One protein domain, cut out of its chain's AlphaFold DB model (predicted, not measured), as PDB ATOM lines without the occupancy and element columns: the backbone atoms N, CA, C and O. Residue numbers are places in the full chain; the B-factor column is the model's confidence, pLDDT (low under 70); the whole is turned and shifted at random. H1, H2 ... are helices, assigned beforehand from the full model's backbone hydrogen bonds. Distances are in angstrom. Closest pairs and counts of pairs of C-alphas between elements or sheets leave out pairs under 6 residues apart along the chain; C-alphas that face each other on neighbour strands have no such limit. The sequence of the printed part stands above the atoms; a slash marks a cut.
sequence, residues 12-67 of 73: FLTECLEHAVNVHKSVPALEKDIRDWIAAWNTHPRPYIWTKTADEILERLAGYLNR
ATOM      1  N   PHE A  12     162.427 113.953 121.292       50.72
ATOM      2  CA  PHE A  12     161.528 115.035 121.723       50.72
ATOM      3  C   PHE A  12     160.146 115.023 121.049       50.72
ATOM      4  O   PHE A  12     159.193 115.559 121.593       50.72
ATOM      5  N   LEU A  13     160.018 114.423 119.862       48.34
ATOM      6  CA  LEU A  13     158.759 114.459 119.106       48.34
ATOM      7  C   LEU A  13     157.798 113.325 119.485       48.34
ATOM      8  O   LEU A  13     156.589 113.494 119.364       48.34
ATOM      9  N   THR A  14     158.310 112.192 119.970       49.69
ATOM     10  CA  THR A  14     157.483 111.021 120.295       49.69
ATOM     11  C   THR A  14     156.723 111.212 121.611       49.69
ATOM     12  O   THR A  14     155.540 110.902 121.683       49.69
ATOM     13  N   GLU A  15     157.353 111.831 122.613       51.78
ATOM     14  CA  GLU A  15     156.734 112.103 123.920       51.78
ATOM     15  C   GLU A  15     155.599 113.145 123.834       51.78
ATOM     16  O   GLU A  15     154.594 113.044 124.536       51.78
ATOM     17  N   CYS A  16     155.700 114.120 122.920       52.03
ATOM     18  CA  CYS A  16     154.638 115.110 122.712       52.03
ATOM     19  C   CYS A  16     153.381 114.512 122.063       52.03
ATOM     20  O   CYS A  16     152.273 114.950 122.370       52.03
ATOM     21  N   LEU A  17     153.538 113.526 121.172       52.44
ATOM     22  CA  LEU A  17     152.409 112.886 120.491       52.44
ATOM     23  C   LEU A  17     151.642 111.934 121.417       52.44
ATOM     24  O   LEU A  17     150.421 111.859 121.320       52.44
ATOM     25  N   GLU A  18     152.324 111.284 122.363       51.12
ATOM     26  CA  GLU A  18     151.675 110.460 123.395       51.12
ATOM     27  C   GLU A  18     150.835 111.300 124.377       51.12
ATOM     28  O   GLU A  18     149.829 110.819 124.900       51.12
ATOM     29  N   HIS A  19     151.187 112.576 124.581       54.75
ATOM     30  CA  HIS A  19     150.442 113.509 125.436       54.75
ATOM     31  C   HIS A  19     149.350 114.316 124.715       54.75
ATOM     32  O   HIS A  19     148.544 114.966 125.382       54.75
ATOM     33  N   ALA A  20     149.263 114.261 123.383       50.81
ATOM     34  CA  ALA A  20     148.220 114.934 122.600       50.81
ATOM     35  C   ALA A  20     146.880 114.165 122.605       50.81
ATOM     36  O   ALA A  20     146.140 114.145 121.621       50.81
ATOM     37  N   VAL A  21     146.551 113.526 123.732       56.97
ATOM     38  CA  VAL A  21     145.203 113.031 124.007       56.97
ATOM     39  C   VAL A  21     144.297 114.253 124.071       56.97
ATOM     40  O   VAL A  21     144.575 115.185 124.820       56.97
ATOM     41  N   ASN A  22     143.238 114.253 123.264       56.59
ATOM     42  CA  ASN A  22     142.219 115.297 123.209       56.59
ATOM     43  C   ASN A  22     141.957 115.899 124.607       56.59
ATOM     44  O   ASN A  22     141.436 115.220 125.495       56.59
ATOM     45  N   VAL A  23     142.369 117.158 124.811       71.19
ATOM     46  CA  VAL A  23     142.279 117.831 126.119       71.19
ATOM     47  C   VAL A  23     140.824 117.971 126.579       71.19
ATOM     48  O   VAL A  23     140.556 118.032 127.780       71.19
ATOM     49  N   HIS A  24     139.876 117.916 125.638       73.94
ATOM     50  CA  HIS A  24     138.447 117.909 125.906       73.94
ATOM     51  C   HIS A  24     137.902 116.481 125.769       73.94
ATOM     52  O   HIS A  24     137.651 115.964 124.683       73.94
ATOM     53  N   LYS A  25     137.662 115.828 126.907       82.12
ATOM     54  CA  LYS A  25     137.174 114.437 126.970       82.12
ATOM     55  C   LYS A  25     135.698 114.270 126.568       82.12
ATOM     56  O   LYS A  25     135.165 113.169 126.662       82.12
ATOM     57  N   SER A  26     135.013 115.349 126.173       84.44
ATOM     58  CA  SER A  26     133.615 115.324 125.732       84.44
ATOM     59  C   SER A  26     133.251 116.557 124.893       84.44
ATOM     60  O   SER A  26     133.839 117.626 125.065       84.44
ATOM     61  N   VAL A  27     132.239 116.420 124.030       87.69
ATOM     62  CA  VAL A  27     131.692 117.529 123.226       87.69
ATOM     63  C   VAL A  27     131.124 118.661 124.096       87.69
ATOM     64  O   VAL A  27     131.444 119.811 123.809       87.69
ATOM     65  N   PRO A  28     130.377 118.402 125.191       91.69
ATOM     66  CA  PRO A  28     129.901 119.483 126.059       91.69
ATOM     67  C   PRO A  28     131.032 120.281 126.719       91.69
ATOM     68  O   PRO A  28     130.907 121.492 126.888       91.69
ATOM     69  N   ALA A  29     132.145 119.627 127.076       86.25
ATOM     70  CA  ALA A  29     133.312 120.316 127.629       86.25
ATOM     71  C   ALA A  29     133.949 121.252 126.591       86.25
ATOM     72  O   ALA A  29     134.227 122.406 126.897       86.25
ATOM     73  N   LEU A  30     134.099 120.778 125.351       89.12
ATOM     74  CA  LEU A  30     134.571 121.600 124.238       89.12
ATOM     75  C   LEU A  30     133.631 122.783 123.964       89.12
ATOM     76  O   LEU A  30     134.088 123.911 123.808       89.12
ATOM     77  N   GLU A  31     132.319 122.542 123.916       94.12
ATOM     78  CA  GLU A  31     131.333 123.593 123.653       94.12
ATOM     79  C   GLU A  31     131.386 124.687 124.723       94.12
ATOM     80  O   GLU A  31     131.392 125.877 124.398       94.12
ATOM     81  N   LYS A  32     131.460 124.291 125.996       92.06
ATOM     82  CA  LYS A  32     131.592 125.227 127.110       92.06
ATOM     83  C   LYS A  32     132.868 126.060 126.981       92.06
ATOM     84  O   LYS A  32     132.792 127.282 127.069       92.06
ATOM     85  N   ASP A  33     134.007 125.424 126.725       91.25
ATOM     86  CA  ASP A  33     135.289 126.126 126.630       91.25
ATOM     87  C   ASP A  33     135.319 127.109 125.444       91.25
ATOM     88  O   ASP A  33     135.838 128.218 125.575       91.25
ATOM     89  N   ILE A  34     134.683 126.768 124.314       91.19
ATOM     90  CA  ILE A  34     134.501 127.693 123.182       91.19
ATOM     91  C   ILE A  34     133.632 128.891 123.585       91.19
ATOM     92  O   ILE A  34     133.979 130.032 123.274       91.19
ATOM     93  N   ARG A  35     132.501 128.662 124.265       95.94
ATOM     94  CA  ARG A  35     131.599 129.745 124.700       95.94
ATOM     95  C   ARG A  35     132.286 130.686 125.688       95.94
ATOM     96  O   ARG A  35     132.173 131.903 125.532       95.94
ATOM     97  N   ASP A  36     133.028 130.134 126.643       94.25
ATOM     98  CA  ASP A  36     133.814 130.901 127.611       94.25
ATOM     99  C   ASP A  36     134.902 131.723 126.902       94.25
ATOM    100  O   ASP A  36     135.082 132.910 127.194       94.25
ATOM    101  N   TRP A  37     135.576 131.132 125.910       92.56
ATOM    102  CA  TRP A  37     136.570 131.827 125.093       92.56
ATOM    103  C   TRP A  37     135.961 132.987 124.291       92.56
ATOM    104  O   TRP A  37     136.507 134.093 124.312       92.56
ATOM    105  N   ILE A  38     134.804 132.782 123.649       92.50
ATOM    106  CA  ILE A  38     134.080 133.839 122.920       92.50
ATOM    107  C   ILE A  38     133.691 134.980 123.869       92.50
ATOM    108  O   ILE A  38     133.896 136.149 123.540       92.50
ATOM    109  N   ALA A  39     133.150 134.666 125.049       94.06
ATOM    110  CA  ALA A  39     132.745 135.673 126.030       94.06
ATOM    111  C   ALA A  39     133.942 136.504 126.524       94.06
ATOM    112  O   ALA A  39     133.873 137.739 126.567       94.06
ATOM    113  N   ALA A  40     135.062 135.845 126.829       92.62
ATOM    114  CA  ALA A  40     136.297 136.514 127.225       92.62
ATOM    115  C   ALA A  40     136.836 137.425 126.108       92.62
ATOM    116  O   ALA A  40     137.202 138.575 126.370       92.62
ATOM    117  N   TRP A  41     136.833 136.941 124.863       88.62
ATOM    118  CA  TRP A  41     137.293 137.695 123.697       88.62
ATOM    119  C   TRP A  41     136.409 138.908 123.393       88.62
ATOM    120  O   TRP A  41     136.924 139.987 123.112       88.62
ATOM    121  N   ASN A  42     135.089 138.766 123.510       91.06
ATOM    122  CA  ASN A  42     134.147 139.867 123.306       91.06
ATOM    123  C   ASN A  42     134.248 140.944 124.395       91.06
ATOM    124  O   ASN A  42     134.002 142.114 124.112       91.06
ATOM    125  N   THR A  43     134.619 140.571 125.623       93.50
ATOM    126  CA  THR A  43     134.811 141.532 126.725       93.50
ATOM    127  C   THR A  43     136.051 142.403 126.493       93.50
ATOM    128  O   THR A  43     136.023 143.602 126.758       93.50
ATOM    129  N   HIS A  44     137.138 141.817 125.981       86.88
ATOM    130  CA  HIS A  44     138.392 142.523 125.709       86.88
ATOM    131  C   HIS A  44     138.930 142.140 124.325       86.88
ATOM    132  O   HIS A  44     139.870 141.339 124.227       86.88
ATOM    133  N   PRO A  45     138.350 142.697 123.246       86.50
ATOM    134  CA  PRO A  45     138.764 142.339 121.904       86.50
ATOM    135  C   PRO A  45     140.200 142.803 121.677       86.50
ATOM    136  O   PRO A  45     140.534 143.972 121.879       86.50
ATOM    137  N   ARG A  46     141.060 141.888 121.228       83.06
ATOM    138  CA  ARG A  46     142.380 142.239 120.699       83.06
ATOM    139  C   ARG A  46     142.266 142.321 119.181       83.06
ATOM    140  O   ARG A  46     142.241 141.272 118.537       83.06
ATOM    141  N   PRO A  47     142.144 143.528 118.600       81.00
ATOM    142  CA  PRO A  47     141.989 143.658 117.163       81.00
ATOM    143  C   PRO A  47     143.230 143.094 116.478       81.00
ATOM    144  O   PRO A  47     144.353 143.545 116.708       81.00
ATOM    145  N   TYR A  48     143.019 142.083 115.643       78.56
ATOM    146  CA  TYR A  48     144.045 141.640 114.720       78.56
ATOM    147  C   TYR A  48     144.137 142.668 113.597       78.56
ATOM    148  O   TYR A  48     143.157 142.932 112.899       78.56
ATOM    149  N   ILE A  49     145.313 143.267 113.439       81.44
ATOM    150  CA  ILE A  49     145.579 144.173 112.328       81.44
ATOM    151  C   ILE A  49     145.973 143.309 111.139       81.44
ATOM    152  O   ILE A  49     147.005 142.637 111.157       81.44
ATOM    153  N   TRP A  50     145.154 143.341 110.092       80.69
ATOM    154  CA  TRP A  50     145.517 142.757 108.811       80.69
ATOM    155  C   TRP A  50     146.711 143.525 108.245       80.69
ATOM    156  O   TRP A  50     146.599 144.679 107.849       80.69
ATOM    157  N   THR A  51     147.878 142.883 108.240       85.25
ATOM    158  CA  THR A  51     149.110 143.433 107.652       85.25
ATOM    159  C   THR A  51     149.139 143.313 106.131       85.25
ATOM    160  O   THR A  51     150.037 143.848 105.488       85.25
ATOM    161  N   LYS A  52     148.172 142.580 105.573       88.06
ATOM    162  CA  LYS A  52     148.017 142.296 104.154       88.06
ATOM    163  C   LYS A  52     146.757 142.949 103.626       88.06
ATOM    164  O   LYS A  52     145.740 142.975 104.322       88.06
ATOM    165  N   THR A  53     146.839 143.487 102.416       88.94
ATOM    166  CA  THR A  53     145.673 144.069 101.751       88.94
ATOM    167  C   THR A  53     144.676 142.974 101.379       88.94
ATOM    168  O   THR A  53     145.016 141.789 101.329       88.94
ATOM    169  N   ALA A  54     143.428 143.368 101.109       88.06
ATOM    170  CA  ALA A  54     142.412 142.436 100.629       88.06
ATOM    171  C   ALA A  54     142.884 141.702  99.358       88.06
ATOM    172  O   ALA A  54     142.734 140.487  99.266       88.06
ATOM    173  N   ASP A  55     143.538 142.416  98.440       88.94
ATOM    174  CA  ASP A  55     144.051 141.856  97.186       88.94
ATOM    175  C   ASP A  55     145.142 140.802  97.420       88.94
ATOM    176  O   ASP A  55     145.072 139.712  96.855       88.94
ATOM    177  N   GLU A  56     146.102 141.063  98.319       90.69
ATOM    178  CA  GLU A  56     147.149 140.087  98.664       90.69
ATOM    179  C   GLU A  56     146.563 138.810  99.290       90.69
ATOM    180  O   GLU A  56     147.099 137.712  99.117       90.69
ATOM    181  N   ILE A  57     145.468 138.932 100.044       88.75
ATOM    182  CA  ILE A  57     144.775 137.780 100.634       88.75
ATOM    183  C   ILE A  57     144.072 136.972  99.539       88.75
ATOM    184  O   ILE A  57     144.209 135.747  99.505       88.75
ATOM    185  N   LEU A  58     143.354 137.641  98.634       90.44
ATOM    186  CA  LEU A  58     142.633 136.995  97.536       90.44
ATOM    187  C   LEU A  58     143.583 136.295  96.558       90.44
ATOM    188  O   LEU A  58     143.302 135.173  96.139       90.44
ATOM    189  N   GLU A  59     144.733 136.893  96.257       91.38
ATOM    190  CA  GLU A  59     145.756 136.279  95.406       91.38
ATOM    191  C   GLU A  59     146.313 134.989  96.029       91.38
ATOM    192  O   GLU A  59     146.420 133.953  95.363       91.38
ATOM    193  N   ARG A  60     146.597 135.002  97.339       88.19
ATOM    194  CA  ARG A  60     147.034 133.791  98.054       88.19
ATOM    195  C   ARG A  60     145.952 132.720  98.053       88.19
ATOM    196  O   ARG A  60     146.273 131.550  97.852       88.19
ATOM    197  N   LEU A  61     144.693 133.106  98.266       88.75
ATOM    198  CA  LEU A  61     143.557 132.185  98.218       88.75
ATOM    199  C   LEU A  61     143.416 131.538  96.840       88.75
ATOM    200  O   LEU A  61     143.293 130.319  96.773       88.75
ATOM    201  N   ALA A  62     143.519 132.306  95.755       87.19
ATOM    202  CA  ALA A  62     143.504 131.763  94.397       87.19
ATOM    203  C   ALA A  62     144.638 130.744  94.175       87.19
ATOM    204  O   ALA A  62     144.411 129.669  93.619       87.19
ATOM    205  N   GLY A  63     145.841 131.026  94.684       85.69
ATOM    206  CA  GLY A  63     146.962 130.082  94.654       85.69
ATOM    207  C   GLY A  63     146.696 128.777  95.419       85.69
ATOM    208  O   GLY A  63     147.106 127.709  94.965       85.69
ATOM    209  N   TYR A  64     145.992 128.837  96.554       82.94
ATOM    210  CA  TYR A  64     145.581 127.638  97.297       82.94
ATOM    211  C   TYR A  64     144.471 126.861  96.589       82.94
ATOM    212  O   TYR A  64     144.557 125.638  96.514       82.94
ATOM    213  N   LEU A  65     143.461 127.552  96.057       81.75
ATOM    214  CA  LEU A  65     142.338 126.928  95.353       81.75
ATOM    215  C   LEU A  65     142.803 126.190  94.093       81.75
ATOM    216  O   LEU A  65     142.377 125.068  93.864       81.75
ATOM    217  N   ASN A  66     143.768 126.744  93.354       77.75
ATOM    218  CA  ASN A  66     144.378 126.078  92.196       77.75
ATOM    219  C   ASN A  66     145.203 124.827  92.553       77.75
ATOM    220  O   ASN A  66     145.557 124.050  91.669       77.75
ATOM    221  N   ARG A  67     145.580 124.650  93.826       71.69
ATOM    222  CA  ARG A  67     146.400 123.521  94.286       71.69
ATOM    223  C   ARG A  67     145.559 122.338  94.762       71.69
ATOM    224  O   ARG A  67     146.104 121.244  94.898       71.69
TER     225      ARG A  67
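What this domain is: This is residues 12 to 67 of the 73 residues of an uncharacterized protein of Streptomyces sp. Mg1 (UniProt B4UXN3). Three separate helices, strung along one open, arch-like path with an empty middle, make this model: H1 at one foot, the longer H2 after it, then an outstretched link, residues 44 to 53, to H3 at the other foot. No helix packs on another. The printed part has 56 residues with three named helices, H1, H2, H3 in chain order, and no named strand; the class is all helix. It is extended, with a radius of gyration of the C-alphas of 18.1 A and spans of 41 by 37 by 23 A.

How they stand to each other: H1, residues 12 to 19, is apart from H2, residues 27 to 43. H3, residues 54 to 65, is apart from both. Residues 12 to 21 and 34 to 67 stand free. Every O i to N i+4 pair is within hydrogen-bond range in H2 and H3; in H1, 2 of 4 are.

Where its parts are: H1 begins at C-alpha 12 (161.528, 115.035, 121.723) and measures 11.8 A. H2 measures 24.5 A. H3 measures 16.4 A and ends at C-alpha 65 (142.338, 126.928, 95.353).

The domain as a whole: The C-alphas of Glu 15 and Asp 55, 42.0 A apart, are the two farthest apart. The printed part has no cut, and both links are short. Residues 12 to 22 have pLDDT under 70.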